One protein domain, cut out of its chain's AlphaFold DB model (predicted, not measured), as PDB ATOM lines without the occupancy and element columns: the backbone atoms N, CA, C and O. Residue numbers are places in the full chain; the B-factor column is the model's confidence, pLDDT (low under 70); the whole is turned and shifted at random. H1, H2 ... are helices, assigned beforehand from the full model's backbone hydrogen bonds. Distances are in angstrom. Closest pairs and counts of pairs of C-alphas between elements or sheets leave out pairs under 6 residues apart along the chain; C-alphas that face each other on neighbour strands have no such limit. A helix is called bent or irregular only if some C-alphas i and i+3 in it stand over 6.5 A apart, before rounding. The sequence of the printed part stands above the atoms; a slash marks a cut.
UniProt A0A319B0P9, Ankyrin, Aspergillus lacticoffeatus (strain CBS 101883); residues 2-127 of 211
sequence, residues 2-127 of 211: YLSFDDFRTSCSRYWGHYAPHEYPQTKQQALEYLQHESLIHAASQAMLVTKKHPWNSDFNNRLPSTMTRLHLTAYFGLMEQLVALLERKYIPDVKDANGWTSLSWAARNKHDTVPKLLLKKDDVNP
ATOM      1  N   TYR A   2     -23.161   0.945  -8.706       38.47
ATOM      2  CA  TYR A   2     -24.348   0.089  -8.782       38.47
ATOM      3  C   TYR A   2     -24.846   0.071 -10.230       38.47
ATOM      4  O   TYR A   2     -25.080   1.131 -10.803       38.47
ATOM      5  N   LEU A   3     -24.960  -1.114 -10.832       42.75
ATOM      6  CA  LEU A   3     -25.636  -1.268 -12.121       42.75
ATOM      7  C   LEU A   3     -27.135  -1.025 -11.910       42.75
ATOM      8  O   LEU A   3     -27.701  -1.503 -10.924       42.75
ATOM      9  N   SER A   4     -27.771  -0.281 -12.819       45.75
ATOM     10  CA  SER A   4     -29.229  -0.141 -12.836       45.75
ATOM     11  C   SER A   4     -29.887  -1.518 -13.013       45.75
ATOM     12  O   SER A   4     -29.261  -2.440 -13.536       45.75
ATOM     13  N   PHE A   5     -31.140  -1.692 -12.587       45.50
ATOM     14  CA  PHE A   5     -31.845  -2.978 -12.723       45.50
ATOM     15  C   PHE A   5     -31.911  -3.466 -14.188       45.50
ATOM     16  O   PHE A   5     -31.832  -4.669 -14.439       45.50
ATOM     17  N   ASP A   6     -31.956  -2.550 -15.160       43.59
ATOM     18  CA  ASP A   6     -31.972  -2.871 -16.594       43.59
ATOM     19  C   ASP A   6     -30.579  -3.174 -17.177       43.59
ATOM     20  O   ASP A   6     -30.435  -4.099 -17.990       43.59
ATOM     21  N   ASP A   7     -29.526  -2.495 -16.707       44.03
ATOM     22  CA  ASP A   7     -28.135  -2.855 -17.036       44.03
ATOM     23  C   ASP A   7     -27.759  -4.203 -16.419       44.03
ATOM     24  O   ASP A   7     -27.114  -5.045 -17.054       44.03
ATOM     25  N   PHE A   8     -28.237  -4.446 -15.196       45.06
ATOM     26  CA  PHE A   8     -28.167  -5.732 -14.527       45.06
ATOM     27  C   PHE A   8     -28.878  -6.790 -15.365       45.06
ATOM     28  O   PHE A   8     -28.265  -7.802 -15.659       45.06
ATOM     29  N   ARG A   9     -30.104  -6.563 -15.850       50.59
ATOM     30  CA  ARG A   9     -30.872  -7.534 -16.653       50.59
ATOM     31  C   ARG A   9     -30.190  -7.898 -17.979       50.59
ATOM     32  O   ARG A   9     -30.141  -9.078 -18.340       50.59
ATOM     33  N   THR A  10     -29.620  -6.917 -18.676       47.44
ATOM     34  CA  THR A  10     -28.944  -7.114 -19.971       47.44
ATOM     35  C   THR A  10     -27.590  -7.805 -19.805       47.44
ATOM     36  O   THR A  10     -27.310  -8.788 -20.495       47.44
ATOM     37  N   SER A  11     -26.779  -7.368 -18.839       45.47
ATOM     38  CA  SER A  11     -25.505  -8.015 -18.498       45.47
ATOM     39  C   SER A  11     -25.725  -9.409 -17.891       45.47
ATOM     40  O   SER A  11     -25.019 -10.372 -18.215       45.47
ATOM     41  N   CYS A  12     -26.798  -9.567 -17.106       50.88
ATOM     42  CA  CYS A  12     -27.184 -10.838 -16.522       50.88
ATOM     43  C   CYS A  12     -27.594 -11.847 -17.578       50.88
ATOM     44  O   CYS A  12     -27.114 -12.964 -17.510       50.88
ATOM     45  N   SER A  13     -28.369 -11.473 -18.599       53.97
ATOM     46  CA  SER A  13     -28.756 -12.407 -19.671       53.97
ATOM     47  C   SER A  13     -27.570 -13.142 -20.322       53.97
ATOM     48  O   SER A  13     -27.740 -14.255 -20.815       53.97
ATOM     49  N   ARG A  14     -26.359 -12.560 -20.281       51.59
ATOM     50  CA  ARG A  14     -25.147 -13.130 -20.883       51.59
ATOM     51  C   ARG A  14     -24.169 -13.764 -19.891       51.59
ATOM     52  O   ARG A  14     -23.555 -14.767 -20.248       51.59
ATOM     53  N   TYR A  15     -24.007 -13.223 -18.677       53.69
ATOM     54  CA  TYR A  15     -22.882 -13.612 -17.805       53.69
ATOM     55  C   TYR A  15     -23.210 -13.811 -16.319       53.69
ATOM     56  O   TYR A  15     -22.311 -14.153 -15.551       53.69
ATOM     57  N   TRP A  16     -24.464 -13.646 -15.884       58.84
ATOM     58  CA  TRP A  16     -24.803 -13.628 -14.452       58.84
ATOM     59  C   TRP A  16     -24.326 -14.842 -13.660       58.84
ATOM     60  O   TRP A  16     -23.832 -14.691 -12.549       58.84
ATOM     61  N   GLY A  17     -24.422 -16.043 -14.228       53.25
ATOM     62  CA  GLY A  17     -24.039 -17.255 -13.524       53.25
ATOM     63  C   GLY A  17     -22.541 -17.378 -13.235       53.25
ATOM     64  O   GLY A  17     -22.164 -18.093 -12.316       53.25
ATOM     65  N   HIS A  18     -21.692 -16.638 -13.958       53.12
ATOM     66  CA  HIS A  18     -20.260 -16.551 -13.660       53.12
ATOM     67  C   HIS A  18     -19.944 -15.573 -12.518       53.12
ATOM     68  O   HIS A  18     -18.927 -15.743 -11.851       53.12
ATOM     69  N   TYR A  19     -20.809 -14.583 -12.269       47.97
ATOM     70  CA  TYR A  19     -20.601 -13.548 -11.246       47.97
ATOM     71  C   TYR A  19     -21.432 -13.766  -9.971       47.97
ATOM     72  O   TYR A  19     -21.032 -13.327  -8.900       47.97
ATOM     73  N   ALA A  20     -22.551 -14.489 -10.049       50.75
ATOM     74  CA  ALA A  20     -23.394 -14.838  -8.903       50.75
ATOM     75  C   ALA A  20     -22.675 -15.588  -7.753       50.75
ATOM     76  O   ALA A  20     -23.078 -15.395  -6.605       50.75
ATOM     77  N   PRO A  21     -21.621 -16.404  -7.987       49.31
ATOM     78  CA  PRO A  21     -20.864 -17.035  -6.903       49.31
ATOM     79  C   PRO A  21     -19.973 -16.065  -6.111       49.31
ATOM     80  O   PRO A  21     -19.538 -16.412  -5.014       49.31
ATOM     81  N   HIS A  22     -19.686 -14.873  -6.646       47.25
ATOM     82  CA  HIS A  22     -18.710 -13.944  -6.087       47.25
ATOM     83  C   HIS A  22     -19.390 -12.652  -5.579       47.25
ATOM     84  O   HIS A  22     -19.702 -11.731  -6.324       47.25
ATOM     85  N   GLU A  23     -19.588 -12.629  -4.254       49.44
ATOM     86  CA  GLU A  23     -19.411 -11.464  -3.360       49.44
ATOM     87  C   GLU A  23     -20.581 -10.582  -2.873       49.44
ATOM     88  O   GLU A  23     -20.315  -9.775  -1.987       49.44
ATOM     89  N   TYR A  24     -21.865 -10.741  -3.244       48.56
ATOM     90  CA  TYR A  24     -22.908  -9.841  -2.679       48.56
ATOM     91  C   TYR A  24     -24.252 -10.518  -2.316       48.56
ATOM     92  O   TYR A  24     -24.868 -11.171  -3.151       48.56
ATOM     93  N   PRO A  25     -24.799 -10.340  -1.091       52.31
ATOM     94  CA  PRO A  25     -26.115 -10.882  -0.710       52.31
ATOM     95  C   PRO A  25     -27.274 -10.409  -1.604       52.31
ATOM     96  O   PRO A  25     -28.218 -11.153  -1.854       52.31
ATOM     97  N   GLN A  26     -27.179  -9.187  -2.133       51.50
ATOM     98  CA  GLN A  26     -28.179  -8.606  -3.033       51.50
ATOM     99  C   GLN A  26     -28.223  -9.323  -4.391       51.50
ATOM    100  O   GLN A  26     -29.310  -9.573  -4.908       51.50
ATOM    101  N   THR A  27     -27.075  -9.754  -4.930       59.19
ATOM    102  CA  THR A  27     -27.028 -10.488  -6.206       59.19
ATOM    103  C   THR A  27     -27.608 -11.896  -6.077       59.19
ATOM    104  O   THR A  27     -28.172 -12.420  -7.037       59.19
ATOM    105  N   LYS A  28     -27.571 -12.490  -4.876       63.53
ATOM    106  CA  LYS A  28     -28.180 -13.800  -4.584       63.53
ATOM    107  C   LYS A  28     -29.707 -13.771  -4.621       63.53
ATOM    108  O   LYS A  28     -30.320 -14.669  -5.202       63.53
ATOM    109  N   GLN A  29     -30.316 -12.752  -4.014       67.38
ATOM    110  CA  GLN A  29     -31.772 -12.583  -4.014       67.38
ATOM    111  C   GLN A  29     -32.281 -12.211  -5.410       67.38
ATOM    112  O   GLN A  29     -33.245 -12.809  -5.882       67.38
ATOM    113  N   GLN A  30     -31.561 -11.332  -6.111       68.50
ATOM    114  CA  GLN A  30     -31.848 -10.984  -7.505       68.50
ATOM    115  C   GLN A  30     -31.750 -12.197  -8.440       68.50
ATOM    116  O   GLN A  30     -32.588 -12.367  -9.319       68.50
ATOM    117  N   ALA A  31     -30.770 -13.085  -8.235       69.00
ATOM    118  CA  ALA A  31     -30.658 -14.345  -8.970       69.00
ATOM    119  C   ALA A  31     -31.874 -15.261  -8.753       69.00
ATOM    120  O   ALA A  31     -32.376 -15.867  -9.700       69.00
ATOM    121  N   LEU A  32     -32.367 -15.367  -7.515       73.19
ATOM    122  CA  LEU A  32     -33.551 -16.173  -7.222       73.19
ATOM    123  C   LEU A  32     -34.826 -15.552  -7.807       73.19
ATOM    124  O   LEU A  32     -35.664 -16.284  -8.323       73.19
ATOM    125  N   GLU A  33     -34.972 -14.230  -7.738       77.31
ATOM    126  CA  GLU A  33     -36.077 -13.489  -8.354       77.31
ATOM    127  C   GLU A  33     -36.068 -13.653  -9.881       77.31
ATOM    128  O   GLU A  33     -37.077 -14.026 -10.473       77.31
ATOM    129  N   TYR A  34     -34.901 -13.530 -10.517       78.31
ATOM    130  CA  TYR A  34     -34.729 -13.781 -11.949       78.31
ATOM    131  C   TYR A  34     -35.216 -15.177 -12.353       78.31
ATOM    132  O   TYR A  34     -35.965 -15.328 -13.318       78.31
ATOM    133  N   LEU A  35     -34.832 -16.204 -11.583       82.62
ATOM    134  CA  LEU A  35     -35.213 -17.595 -11.843       82.62
ATOM    135  C   LEU A  35     -36.719 -17.870 -11.668       82.62
ATOM    136  O   LEU A  35     -37.208 -18.923 -12.096       82.62
ATOM    137  N   GLN A  36     -37.463 -16.952 -11.046       82.56
ATOM    138  CA  GLN A  36     -38.917 -17.048 -10.910       82.56
ATOM    139  C   GLN A  36     -39.660 -16.561 -12.158       82.56
ATOM    140  O   GLN A  36     -40.773 -17.022 -12.406       82.56
ATOM    141  N   HIS A  37     -39.054 -15.712 -12.992       83.38
ATOM    142  CA  HIS A  37     -39.706 -15.181 -14.188       83.38
ATOM    143  C   HIS A  37     -39.418 -16.028 -15.432       83.38
ATOM    144  O   HIS A  37     -38.314 -16.000 -15.974       83.38
ATOM    145  N   GLU A  38     -40.436 -16.704 -15.968       83.31
ATOM    146  CA  GLU A  38     -40.311 -17.520 -17.188       83.31
ATOM    147  C   GLU A  38     -39.731 -16.736 -18.375       83.31
ATOM    148  O   GLU A  38     -38.832 -17.221 -19.058       83.31
ATOM    149  N   SER A  39     -40.161 -15.491 -18.599       80.81
ATOM    150  CA  SER A  39     -39.636 -14.656 -19.693       80.81
ATOM    151  C   SER A  39     -38.125 -14.426 -19.597       80.81
ATOM    152  O   SER A  39     -37.445 -14.316 -20.616       80.81
ATOM    153  N   LEU A  40     -37.590 -14.363 -18.374       78.75
ATOM    154  CA  LEU A  40     -36.162 -14.190 -18.120       78.75
ATOM    155  C   LEU A  40     -35.390 -15.487 -18.375       78.75
ATOM    156  O   LEU A  40     -34.336 -15.448 -19.003       78.75
ATOM    157  N   ILE A  41     -35.952 -16.640 -17.999       81.69
ATOM    158  CA  ILE A  41     -35.392 -17.956 -18.342       81.69
ATOM    159  C   ILE A  41     -35.259 -18.114 -19.862       81.69
ATOM    160  O   ILE A  41     -34.192 -18.481 -20.359       81.69
ATOM    161  N   HIS A  42     -36.320 -17.785 -20.605       77.25
ATOM    162  CA  HIS A  42     -36.316 -17.851 -22.065       77.25
ATOM    163  C   HIS A  42     -35.296 -16.872 -22.661       77.25
ATOM    164  O   HIS A  42     -34.521 -17.259 -23.532       77.25
ATOM    165  N   ALA A  43     -35.221 -15.635 -22.159       75.81
ATOM    166  CA  ALA A  43     -34.228 -14.660 -22.611       75.81
ATOM    167  C   ALA A  43     -32.781 -15.130 -22.366       75.81
ATOM    168  O   ALA A  43     -31.951 -15.024 -23.268       75.81
ATOM    169  N   ALA A  44     -32.480 -15.700 -21.193       76.19
ATOM    170  CA  ALA A  44     -31.171 -16.288 -20.896       76.19
ATOM    171  C   ALA A  44     -30.845 -17.455 -21.839       76.19
ATOM    172  O   ALA A  44     -29.754 -17.508 -22.405       76.19
ATOM    173  N   SER A  45     -31.806 -18.357 -22.066       75.75
ATOM    174  CA  SER A  45     -31.674 -19.463 -23.020       75.75
ATOM    175  C   SER A  45     -31.331 -18.951 -24.425       75.75
ATOM    176  O   SER A  45     -30.376 -19.436 -25.033       75.75
ATOM    177  N   GLN A  46     -32.024 -17.914 -24.910       73.00
ATOM    178  CA  GLN A  46     -31.759 -17.309 -26.220       73.00
ATOM    179  C   GLN A  46     -30.403 -16.591 -26.284       73.00
ATOM    180  O   GLN A  46     -29.664 -16.748 -27.254       73.00
ATOM    181  N   ALA A  47     -30.026 -15.838 -25.249       69.31
ATOM    182  CA  ALA A  47     -28.730 -15.160 -25.193       69.31
ATOM    183  C   ALA A  47     -27.558 -16.156 -25.230       69.31
ATOM    184  O   ALA A  47     -26.551 -15.921 -25.904       69.31
ATOM    185  N   MET A  48     -27.707 -17.309 -24.573       68.06
ATOM    186  CA  MET A  48     -26.728 -18.390 -24.633       68.06
ATOM    187  C   MET A  48     -26.570 -18.951 -26.062       68.06
ATOM    188  O   MET A  48     -25.441 -19.245 -26.452       68.06
ATOM    189  N   LEU A  49     -27.635 -19.024 -26.881       62.44
ATOM    190  CA  LEU A  49     -27.554 -19.467 -28.291       62.44
ATOM    191  C   LEU A  49     -26.618 -18.605 -29.134       62.44
ATOM    192  O   LEU A  49     -25.837 -19.121 -29.931       62.44
ATOM    193  N   VAL A  50     -26.709 -17.288 -28.965       58.00
ATOM    194  CA  VAL A  50     -26.014 -16.315 -29.818       58.00
ATOM    195  C   VAL A  50     -24.500 -16.317 -29.567       58.00
ATOM    196  O   VAL A  50     -23.722 -15.976 -30.454       58.00
ATOM    197  N   THR A  51     -24.056 -16.737 -28.379       52.41
ATOM    198  CA  THR A  51     -22.669 -16.551 -27.917       52.41
ATOM    199  C   THR A  51     -21.695 -17.681 -28.275       52.41
ATOM    200  O   THR A  51     -20.489 -17.468 -28.187       52.41
ATOM    201  N   LYS A  52     -22.150 -18.866 -28.716       51.62
ATOM    202  CA  LYS A  52     -21.267 -20.025 -28.986       51.62
ATOM    203  C   LYS A  52     -21.388 -20.580 -30.413       51.62
ATOM    204  O   LYS A  52     -21.746 -21.736 -30.616       51.62
ATOM    205  N   LYS A  53     -20.980 -19.795 -31.414       44.69
ATOM    206  CA  LYS A  53     -20.498 -20.336 -32.703       44.69
ATOM    207  C   LYS A  53     -19.012 -20.708 -32.559       44.69
ATOM    208  O   LYS A  53     -18.146 -19.951 -32.983       44.69
ATOM    209  N   HIS A  54     -18.691 -21.845 -31.936       39.97
ATOM    210  CA  HIS A  54     -17.316 -22.372 -31.965       39.97
ATOM    211  C   HIS A  54     -17.163 -23.406 -33.098       39.97
ATOM    212  O   HIS A  54     -17.904 -24.389 -33.102       39.97
ATOM    213  N   PRO A  55     -16.212 -23.223 -34.038       37.88
ATOM    214  CA  PRO A  55     -16.077 -24.072 -35.227       37.88
ATOM    215  C   PRO A  55     -15.445 -25.458 -34.997       37.88
ATOM    216  O   PRO A  55     -15.400 -26.247 -35.932       37.88
ATOM    217  N   TRP A  56     -14.979 -25.788 -33.787       41.53
ATOM    218  CA  TRP A  56     -14.086 -26.942 -33.567       41.53
ATOM    219  C   TRP A  56     -14.663 -28.091 -32.729       41.53
ATOM    220  O   TRP A  56     -13.911 -28.951 -32.283       41.53
ATOM    221  N   ASN A  57     -15.975 -28.133 -32.479       43.97
ATOM    222  CA  ASN A  57     -16.579 -29.232 -31.714       43.97
ATOM    223  C   ASN A  57     -17.905 -29.681 -32.344       43.97
ATOM    224  O   ASN A  57     -18.982 -29.440 -31.806       43.97
ATOM    225  N   SER A  58     -17.811 -30.276 -33.535       48.56
ATOM    226  CA  SER A  58     -18.938 -30.751 -34.356       48.56
ATOM    227  C   SER A  58     -19.794 -31.830 -33.690       48.56
ATOM    228  O   SER A  58     -20.949 -32.004 -34.061       48.56
ATOM    229  N   ASP A  59     -19.241 -32.541 -32.705       49.62
ATOM    230  CA  ASP A  59     -19.892 -33.701 -32.080       49.62
ATOM    231  C   ASP A  59     -20.949 -33.290 -31.045       49.62
ATOM    232  O   ASP A  59     -21.826 -34.066 -30.653       49.62
ATOM    233  N   PHE A  60     -20.899 -32.034 -30.608       53.03
ATOM    234  CA  PHE A  60     -21.977 -31.412 -29.869       53.03
ATOM    235  C   PHE A  60     -22.700 -30.511 -30.840       53.03
ATOM    236  O   PHE A  60     -22.194 -29.441 -31.162       53.03
ATOM    237  N   ASN A  61     -23.885 -30.924 -31.294       49.75
ATOM    238  CA  ASN A  61     -24.813 -30.019 -31.959       49.75
ATOM    239  C   ASN A  61     -24.816 -28.697 -31.178       49.75
ATOM    240  O   ASN A  61     -25.347 -28.621 -30.071       49.75
ATOM    241  N   ASN A  62     -24.193 -27.660 -31.746       50.38
ATOM    242  CA  ASN A  62     -24.016 -26.330 -31.152       50.38
ATOM    243  C   ASN A  62     -25.354 -25.582 -30.975       50.38
ATOM    244  O   ASN A  62     -25.392 -24.379 -30.736       50.38
ATOM    245  N   ARG A  63     -26.472 -26.301 -31.077       53.12
ATOM    246  CA  ARG A  63     -27.801 -25.860 -30.704       53.12
ATOM    247  C   ARG A  63     -27.907 -26.022 -29.199       53.12
ATOM    248  O   ARG A  63     -28.291 -27.079 -28.706       53.12
ATOM    249  N   LEU A  64     -27.562 -24.977 -28.451       56.12
ATOM    250  CA  LEU A  64     -28.184 -24.837 -27.136       56.12
ATOM    251  C   LEU A  64     -29.724 -24.897 -27.382       56.12
ATOM    252  O   LEU A  64     -30.190 -24.515 -28.457       56.12
ATOM    253  N   PRO A  65     -30.526 -25.510 -26.518       58.75
ATOM    254  CA  PRO A  65     -31.949 -25.693 -26.778       58.75
ATOM    255  C   PRO A  65     -32.722 -24.413 -26.467       58.75
ATOM    256  O   PRO A  65     -32.353 -23.650 -25.575       58.75
ATOM    257  N   SER A  66     -33.828 -24.211 -27.182       61.38
ATOM    258  CA  SER A  66     -34.732 -23.065 -27.038       61.38
ATOM    259  C   SER A  66     -35.612 -23.104 -25.778       61.38
ATOM    260  O   SER A  66     -36.374 -22.167 -25.555       61.38
ATOM    261  N   THR A  67     -35.528 -24.167 -24.964       74.38
ATOM    262  CA  THR A  67     -36.433 -24.433 -23.827       74.38
ATOM    263  C   THR A  67     -35.678 -24.894 -22.569       74.38
ATOM    264  O   THR A  67     -35.930 -25.973 -22.025       74.38
ATOM    265  N   MET A  68     -34.698 -24.113 -22.105       83.44
ATOM    266  CA  MET A  68     -34.079 -24.374 -20.798       83.44
ATOM    267  C   MET A  68     -35.059 -24.062 -19.658       83.44
ATOM    268  O   MET A  68     -35.880 -23.160 -19.764       83.44
ATOM    269  N   THR A  69     -34.947 -24.786 -18.545       89.56
ATOM    270  CA  THR A  69     -35.684 -24.498 -17.311       89.56
ATOM    271  C   THR A  69     -34.784 -23.708 -16.367       89.56
ATOM    272  O   THR A  69     -33.559 -23.674 -16.523       89.56
ATOM    273  N   ARG A  70     -35.369 -23.135 -15.316       90.00
ATOM    274  CA  ARG A  70     -34.607 -22.559 -14.198       90.00
ATOM    275  C   ARG A  70     -33.584 -23.537 -13.606       90.00
ATOM    276  O   ARG A  70     -32.455 -23.133 -13.340       90.00
ATOM    277  N   LEU A  71     -33.929 -24.825 -13.482       91.56
ATOM    278  CA  LEU A  71     -33.004 -25.841 -12.976       91.56
ATOM    279  C   LEU A  71     -31.861 -26.114 -13.966       91.56
ATOM    280  O   LEU A  71     -30.707 -26.166 -13.538       91.56
ATOM    281  N   HIS A  72     -32.137 -26.143 -15.278       89.38
ATOM    282  CA  HIS A  72     -31.092 -26.215 -16.310       89.38
ATOM    283  C   HIS A  72     -30.081 -25.074 -16.182       89.38
ATOM    284  O   HIS A  72     -28.876 -25.322 -16.189       89.38
ATOM    285  N   LEU A  73     -30.554 -23.833 -16.017       85.31
ATOM    286  CA  LEU A  73     -29.671 -22.675 -15.852       85.31
ATOM    287  C   LEU A  73     -28.856 -22.772 -14.560       85.31
ATOM    288  O   LEU A  73     -27.641 -22.592 -14.603       85.31
ATOM    289  N   THR A  74     -29.483 -23.114 -13.430       87.81
ATOM    290  CA  THR A  74     -28.739 -23.267 -12.167       87.81
ATOM    291  C   THR A  74     -27.670 -24.349 -12.246       87.81
ATOM    292  O   THR A  74     -26.570 -24.152 -11.733       87.81
ATOM    293  N   ALA A  75     -27.950 -25.459 -12.931       89.19
ATOM    294  CA  ALA A  75     -27.000 -26.547 -13.079       89.19
ATOM    295  C   ALA A  75     -25.866 -26.215 -14.047       89.19
ATOM    296  O   ALA A  75     -24.710 -26.507 -13.751       89.19
ATOM    297  N   TYR A  76     -26.178 -25.548 -15.162       84.50
ATOM    298  CA  TYR A  76     -25.166 -25.045 -16.082       84.50
ATOM    299  C   TYR A  76     -24.226 -24.068 -15.367       84.50
ATOM    300  O   TYR A  76     -23.013 -24.234 -15.427       84.50
ATOM    301  N   PHE A  77     -24.759 -23.084 -14.648       79.00
ATOM    302  CA  PHE A  77     -23.959 -22.028 -14.029       79.00
ATOM    303  C   PHE A  77     -23.367 -22.374 -12.653       79.00
ATOM    304  O   PHE A  77     -22.635 -21.565 -12.095       79.00
ATOM    305  N   GLY A  78     -23.658 -23.546 -12.081       84.19
ATOM    306  CA  GLY A  78     -23.111 -23.913 -10.769       84.19
ATOM    307  C   GLY A  78     -23.772 -23.205  -9.579       84.19
ATOM    308  O   GLY A  78     -23.153 -23.069  -8.525       84.19
ATOM    309  N   LEU A  79     -25.017 -22.743  -9.725       83.81
ATOM    310  CA  LEU A  79     -25.730 -21.926  -8.734       83.81
ATOM    311  C   LEU A  79     -26.309 -22.781  -7.603       83.81
ATOM    312  O   LEU A  79     -27.508 -23.057  -7.558       83.81
ATOM    313  N   MET A  80     -25.436 -23.230  -6.701       85.12
ATOM    314  CA  MET A  80     -25.769 -24.194  -5.646       85.12
ATOM    315  C   MET A  80     -26.902 -23.740  -4.724       85.12
ATOM    316  O   MET A  80     -27.805 -24.524  -4.444       85.12
ATOM    317  N   GLU A  81     -26.871 -22.495  -4.254       84.38
ATOM    318  CA  GLU A  81     -27.876 -21.980  -3.315       84.38
ATOM    319  C   GLU A  81     -29.258 -21.899  -3.976       84.38
ATOM    320  O   GLU A  81     -30.251 -22.373  -3.426       84.38
ATOM    321  N   GLN A  82     -29.319 -21.370  -5.200       86.94
ATOM    322  CA  GLN A  82     -30.557 -21.280  -5.969       86.94
ATOM    323  C   GLN A  82     -31.073 -22.669  -6.348       86.94
ATOM    324  O   GLN A  82     -32.276 -22.905  -6.290       86.94
ATOM    325  N   LEU A  83     -30.182 -23.606  -6.688       89.50
ATOM    326  CA  LEU A  83     -30.553 -24.992  -6.944       89.50
ATOM    327  C   LEU A  83     -31.240 -25.615  -5.721       89.50
ATOM    328  O   LEU A  83     -32.312 -26.193  -5.866       89.50
ATOM    329  N   VAL A  84     -30.670 -25.458  -4.520       91.12
ATOM    330  CA  VAL A  84     -31.287 -25.947  -3.274       91.12
ATOM    331  C   VAL A  84     -32.667 -25.316  -3.067       91.12
ATOM    332  O   VAL A  84     -33.642 -26.050  -2.912       91.12
ATOM    333  N   ALA A  85     -32.773 -23.988  -3.169       90.06
ATOM    334  CA  ALA A  85     -34.036 -23.272  -2.980       90.06
ATOM    335  C   ALA A  85     -35.127 -23.695  -3.985       90.06
ATOM    336  O   ALA A  85     -36.311 -23.754  -3.649       90.06
ATOM    337  N   LEU A  86     -34.756 -24.000  -5.232       90.81
ATOM    338  CA  LEU A  86     -35.693 -24.504  -6.235       90.81
ATOM    339  C   LEU A  86     -36.115 -25.955  -5.944       90.81
ATOM    340  O   LEU A  86     -37.294 -26.285  -6.059       90.81
ATOM    341  N   LEU A  87     -35.199 -26.822  -5.517       91.44
ATOM    342  CA  LEU A  87     -35.553 -28.197  -5.152       91.44
ATOM    343  C   LEU A  87     -36.481 -28.248  -3.924       91.44
ATOM    344  O   LEU A  87     -37.417 -29.042  -3.901       91.44
ATOM    345  N   GLU A  88     -36.294 -27.365  -2.940       91.38
ATOM    346  CA  GLU A  88     -37.204 -27.217  -1.788       91.38
ATOM    347  C   GLU A  88     -38.624 -26.801  -2.202       91.38
ATOM    348  O   GLU A  88     -39.608 -27.212  -1.590       91.38
ATOM    349  N   ARG A  89     -38.746 -26.049  -3.302       90.50
ATOM    350  CA  ARG A  89     -40.028 -25.670  -3.919       90.50
ATOM    351  C   ARG A  89     -40.623 -26.758  -4.822       90.50
ATOM    352  O   ARG A  89     -41.582 -26.483  -5.538       90.50
ATOM    353  N   LYS A  90     -40.090 -27.985  -4.781       89.81
ATOM    354  CA  LYS A  90     -40.561 -29.156  -5.544       89.81
ATOM    355  C   LYS A  90     -40.462 -29.006  -7.069       89.81
ATOM    356  O   LYS A  90     -41.222 -29.640  -7.800       89.81
ATOM    357  N   TYR A  91     -39.529 -28.194  -7.571       90.38
ATOM    358  CA  TYR A  91     -39.212 -28.215  -9.001       90.38
ATOM    359  C   TYR A  91     -38.552 -29.548  -9.381       90.38
ATOM    360  O   TYR A  91     -37.651 -30.013  -8.687       90.38
ATOM    361  N   ILE A  92     -38.985 -30.138 -10.498       90.81
ATOM    362  CA  ILE A  92     -38.558 -31.474 -10.934       90.81
ATOM    363  C   ILE A  92     -37.197 -31.386 -11.657       90.81
ATOM    364  O   ILE A  92     -37.120 -30.748 -12.712       90.81
ATOM    365  N   PRO A  93     -36.125 -32.024 -11.148       90.06
ATOM    366  CA  PRO A  93     -34.774 -31.925 -11.722       90.06
ATOM    367  C   PRO A  93     -34.582 -32.643 -13.063       90.06
ATOM    368  O   PRO A  93     -33.714 -32.246 -13.849       90.06
ATOM    369  N   ASP A  94     -35.413 -33.650 -13.330       92.69
ATOM    370  CA  ASP A  94     -35.351 -34.525 -14.505       92.69
ATOM    371  C   ASP A  94     -36.154 -34.031 -15.714       92.69
ATOM    372  O   ASP A  94     -36.244 -34.727 -16.730       92.69
ATOM    373  N   VAL A  95     -36.722 -32.824 -15.636       92.50
ATOM    374  CA  VAL A  95     -37.331 -32.177 -16.804       92.50
ATOM    375  C   VAL A  95     -36.289 -32.107 -17.914       92.50
ATOM    376  O   VAL A  95     -35.153 -31.711 -17.673       92.50
ATOM    377  N   LYS A  96     -36.684 -32.494 -19.126       91.50
ATOM    378  CA  LYS A  96     -35.828 -32.442 -20.307       91.50
ATOM    379  C   LYS A  96     -36.089 -31.174 -21.102       91.50
ATOM    380  O   LYS A  96     -37.235 -30.760 -21.253       91.50
ATOM    381  N   ASP A  97     -35.034 -30.572 -21.629       88.19
ATOM    382  CA  ASP A  97     -35.161 -29.540 -22.658       88.19
ATOM    383  C   ASP A  97     -35.375 -30.139 -24.064       88.19
ATOM    384  O   ASP A  97     -35.476 -31.355 -24.235       88.19
ATOM    385  N   ALA A  98     -35.415 -29.284 -25.090       84.69
ATOM    386  CA  ALA A  98     -35.602 -29.691 -26.485       84.69
ATOM    387  C   ALA A  98     -34.504 -30.623 -27.041       84.69
ATOM    388  O   ALA A  98     -34.726 -31.276 -28.057       84.69
ATOM    389  N   ASN A  99     -33.338 -30.712 -26.394       82.69
ATOM    390  CA  ASN A  99     -32.277 -31.660 -26.740       82.69
ATOM    391  C   ASN A  99     -32.333 -32.934 -25.886       82.69
ATOM    392  O   ASN A  99     -31.475 -33.815 -26.019       82.69
ATOM    393  N   GLY A 100     -33.341 -33.085 -25.031       88.88
ATOM    394  CA  GLY A 100     -33.472 -34.217 -24.124       88.88
ATOM    395  C   GLY A 100     -32.563 -34.115 -22.897       88.88
ATOM    396  O   GLY A 100     -32.396 -35.108 -22.195       88.88
ATOM    397  N   TRP A 101     -31.936 -32.962 -22.653       90.06
ATOM    398  CA  TRP A 101     -30.981 -32.790 -21.561       90.06
ATOM    399  C   TRP A 101     -31.704 -32.440 -20.271       90.06
ATOM    400  O   TRP A 101     -32.604 -31.605 -20.286       90.06
ATOM    401  N   THR A 102     -31.281 -33.057 -19.167       93.44
ATOM    402  CA  THR A 102     -31.743 -32.714 -17.816       93.44
ATOM    403  C   THR A 102     -30.773 -31.755 -17.136       93.44
ATOM    404  O   THR A 102     -29.674 -31.480 -17.631       93.44
ATOM    405  N   SER A 103     -31.124 -31.282 -15.939       93.06
ATOM    406  CA  SER A 103     -30.227 -30.460 -15.112       93.06
ATOM    407  C   SER A 103     -28.893 -31.167 -14.842       93.06
ATOM    408  O   SER A 103     -27.834 -30.546 -14.912       93.06
ATOM    409  N   LEU A 104     -28.923 -32.487 -14.633       94.38
ATOM    410  CA  LEU A 104     -27.717 -33.296 -14.476       94.38
ATOM    411  C   LEU A 104     -26.861 -33.316 -15.757       94.38
ATOM    412  O   LEU A 104     -25.641 -33.202 -15.667       94.38
ATOM    413  N   SER A 105     -27.480 -33.408 -16.941       91.56
ATOM    414  CA  SER A 105     -26.781 -33.344 -18.235       91.56
ATOM    415  C   SER A 105     -26.076 -32.001 -18.437       91.56
ATOM    416  O   SER A 105     -24.920 -31.956 -18.855       91.56
ATOM    417  N   TRP A 106     -26.750 -30.899 -18.102       88.88
ATOM    418  CA  TRP A 106     -26.188 -29.550 -18.217       88.88
ATOM    419  C   TRP A 106     -24.998 -29.308 -17.302       88.88
ATOM    420  O   TRP A 106     -24.046 -28.637 -17.711       88.88
ATOM    421  N   ALA A 107     -25.023 -29.891 -16.104       91.19
ATOM    422  CA  ALA A 107     -23.923 -29.804 -15.156       91.19
ATOM    423  C   ALA A 107     -22.610 -30.395 -15.704       91.19
ATOM    424  O   ALA A 107     -21.542 -29.984 -15.270       91.19
ATOM    425  N   ALA A 108     -22.665 -31.309 -16.682       89.25
ATOM    426  CA  ALA A 108     -21.473 -31.896 -17.294       89.25
ATOM    427  C   ALA A 108     -20.707 -30.932 -18.216       89.25
ATOM    428  O   ALA A 108     -19.538 -31.172 -18.501       89.25
ATOM    429  N   ARG A 109     -21.331 -29.851 -18.709       82.75
ATOM    430  CA  ARG A 109     -20.663 -28.903 -19.626       82.75
ATOM    431  C   ARG A 109     -19.735 -27.915 -18.928       82.75
ATOM    432  O   ARG A 109     -18.953 -27.257 -19.614       82.75
ATOM    433  N   ASN A 110     -19.849 -27.768 -17.613       76.81
ATOM    434  CA  ASN A 110     -19.052 -26.838 -16.821       76.81
ATOM    435  C   ASN A 110     -18.372 -27.578 -15.684       76.81
ATOM    436  O   ASN A 110     -18.876 -28.583 -15.212       76.81
ATOM    437  N   LYS A 111     -17.259 -27.042 -15.181       71.12
ATOM    438  CA  LYS A 111     -16.395 -27.696 -14.183       71.12
ATOM    439  C   LYS A 111     -16.957 -27.709 -12.745       71.12
ATOM    440  O   LYS A 111     -16.196 -27.807 -11.787       71.12
ATOM    441  N   HIS A 112     -18.272 -27.586 -12.567       76.44
ATOM    442  CA  HIS A 112     -18.910 -27.474 -11.252       76.44
ATOM    443  C   HIS A 112     -19.384 -28.835 -10.735       76.44
ATOM    444  O   HIS A 112     -20.558 -29.176 -10.838       76.44
ATOM    445  N   ASP A 113     -18.487 -29.597 -10.110       86.69
ATOM    446  CA  ASP A 113     -18.796 -30.934  -9.570       86.69
ATOM    447  C   ASP A 113     -19.777 -30.933  -8.385       86.69
ATOM    448  O   ASP A 113     -20.299 -31.982  -8.007       86.69
ATOM    449  N   THR A 114     -20.036 -29.782  -7.765       90.31
ATOM    450  CA  THR A 114     -20.920 -29.649  -6.596       90.31
ATOM    451  C   THR A 114     -22.396 -29.852  -6.940       90.31
ATOM    452  O   THR A 114     -23.093 -30.566  -6.219       90.31
ATOM    453  N   VAL A 115     -22.861 -29.296  -8.062       92.38
ATOM    454  CA  VAL A 115     -24.242 -29.453  -8.549       92.38
ATOM    455  C   VAL A 115     -24.591 -30.920  -8.827       92.38
ATOM    456  O   VAL A 115     -25.556 -31.410  -8.233       92.38
ATOM    457  N   PRO A 116     -23.844 -31.669  -9.661       94.00
ATOM    458  CA  PRO A 116     -24.191 -33.054  -9.948       94.00
ATOM    459  C   PRO A 116     -24.086 -33.931  -8.698       94.00
ATOM    460  O   PRO A 116     -24.906 -34.826  -8.524       94.00
ATOM    461  N   LYS A 117     -23.160 -33.640  -7.771       94.06
ATOM    462  CA  LYS A 117     -23.100 -34.306  -6.458       94.06
ATOM    463  C   LYS A 117     -24.381 -34.122  -5.646       94.06
ATOM    464  O   LYS A 117     -24.818 -35.073  -5.006       94.06
ATOM    465  N   LEU A 118     -24.966 -32.924  -5.642       94.06
ATOM    466  CA  LEU A 118     -26.221 -32.653  -4.941       94.06
ATOM    467  C   LEU A 118     -27.403 -33.342  -5.628       94.06
ATOM    468  O   LEU A 118     -28.171 -34.021  -4.952       94.06
ATOM    469  N   LEU A 119     -27.519 -33.206  -6.951       93.81
ATOM    470  CA  LEU A 119     -28.588 -33.836  -7.731       93.81
ATOM    471  C   LEU A 119     -28.576 -35.360  -7.558       93.81
ATOM    472  O   LEU A 119     -29.602 -35.956  -7.269       93.81
ATOM    473  N   LEU A 120     -27.404 -35.994  -7.620       94.06
ATOM    474  CA  LEU A 120     -27.275 -37.449  -7.489       94.06
ATOM    475  C   LEU A 120     -27.542 -37.987  -6.075       94.06
ATOM    476  O   LEU A 120     -27.683 -39.200  -5.919       94.06
ATOM    477  N   LYS A 121     -27.608 -37.132  -5.048       92.44
ATOM    478  CA  LYS A 121     -28.056 -37.529  -3.702       92.44
ATOM    479  C   LYS A 121     -29.576 -37.598  -3.581       92.44
ATOM    480  O   LYS A 121     -30.061 -38.097  -2.572       92.44
ATOM    481  N   LYS A 122     -30.312 -37.058  -4.550       89.62
ATOM    482  CA  LYS A 122     -31.769 -37.100  -4.566       89.62
ATOM    483  C   LYS A 122     -32.246 -38.380  -5.254       89.62
ATOM    484  O   LYS A 122     -31.664 -38.802  -6.253       89.62
ATOM    485  N   ASP A 123     -33.281 -38.997  -4.693       85.44
ATOM    486  CA  ASP A 123     -33.818 -40.276  -5.177       85.44
ATOM    487  C   ASP A 123     -34.698 -40.116  -6.428       85.44
ATOM    488  O   ASP A 123     -34.878 -41.066  -7.184       85.44
ATOM    489  N   ASP A 124     -35.218 -38.913  -6.666       85.56
ATOM    490  CA  ASP A 124     -36.063 -38.548  -7.807       85.56
ATOM    491  C   ASP A 124     -35.267 -38.152  -9.063       85.56
ATOM    492  O   ASP A 124     -35.865 -37.834 -10.088       85.56
ATOM    493  N   VAL A 125     -33.930 -38.178  -8.998       91.94
ATOM    494  CA  VAL A 125     -33.046 -37.926 -10.142       91.94
ATOM    495  C   VAL A 125     -32.636 -39.247 -10.777       91.94
ATOM    496  O   VAL A 125     -31.928 -40.051 -10.168       91.94
ATOM    497  N   ASN A 126     -33.000 -39.439 -12.040       93.81
ATOM    498  CA  ASN A 126     -32.604 -40.579 -12.849       93.81
ATOM    499  C   ASN A 126     -31.146 -40.421 -13.333       93.81
ATOM    500  O   ASN A 126     -30.868 -39.634 -14.246       93.81
ATOM    501  N   PRO A 127     -30.198 -41.214 -12.798       93.75
ATOM    502  CA  PRO A 127     -28.785 -41.109 -13.155       93.75
ATOM    503  C   PRO A 127     -28.458 -41.664 -14.555       93.75
ATOM    504  O   PRO A 127     -27.323 -41.513 -14.998       93.75
TER     505      PRO A 127
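This is residues 2 to 127 of the 211 residues of the protein "Ankyrin" of Aspergillus lacticoffeatus (strain CBS 101883) (UniProt A0A319B0P9). Seven helices make one cluster with a short helix, H4, in its middle, where it pairs with H5 as a helical hairpin; the longer helices H1, H2 and H3 lie on one side of H4, and the short H6 and H7 on the other. A long loop between H3 and H4 reaches away from this body, and its residues 55 to 60 stick out. The printed part has 126 residues with seven named helices, H1 to H7 in order along the chain, and no named strand; the class is all helix. It is compact, with a radius of gyration of the C-alphas of 14.3 A and spans of 41 by 38 by 25 A.

The longest helix by residues, H1, is residues 5 to 19, from C-alpha 5 at (-31.845, -2.978, -12.723), and measures 15.5 A. It is irregular: C-alphas 14 and 17 are 8.5 A apart. H2 is residues 25 to 36, 17.5 A, and H3 residues 38 to 51, 20.7 A. H4 is residues 70 to 77, 10.7 A, beginning at C-alpha 70 at (-34.607, -22.559, -14.198). H5 is residues 80 to 88, 12.4 A, H6 residues 103 to 107, 6.3 A, and H7 residues 114 to 119, 8.8 A, ending at C-alpha 119 at (-28.588, -33.836, -7.731).

H1 touches H3 with residues 13 to 14 alone, at a steep tilt of 63 degrees; the closest C-alphas, of Ser 13 and Ala 44, are 4.7 A apart. H1 only just touches H4, with 3 pairs of C-alphas within 8 A, the closest being Gly 17 and Phe 77 at 4.8 A. H1 and H2 are near each other. H2 and H3 only just touch, with 3 such pairs, and only at the corner, where the closest C-alphas, of Tyr 34 and Leu 40, are 6.3 A apart. H4 and H5, a hairpin, run opposite ways at a shallow tilt of 21 degrees, with C-alphas of Thr 74 and Leu 83 closest at 5.8 A. H4 touches H6, closest at C-alphas of His 72 and Ser 103, 4.5 A. H6 touches H7, closest at C-alphas of Leu 104 and Pro 116, 5.7 A. Among the pairs that are apart are H1 and H7. Every O i to N i+4 pair is within hydrogen-bond range in H2, H4, H5, H6 and H7, against 7 of 11 in H1 and 9 of 10 in H3.

The two C-alphas farthest apart, of Tyr 2 and Asn 126, are 41.7 A apart. The printed part has no cut. The links H3 to H4 and H5 to H6 are long, of 18 and 14 residues. The mean pLDDT of the printed part is 72.8; residues 2 to 31 and 47 to 66 are under 70.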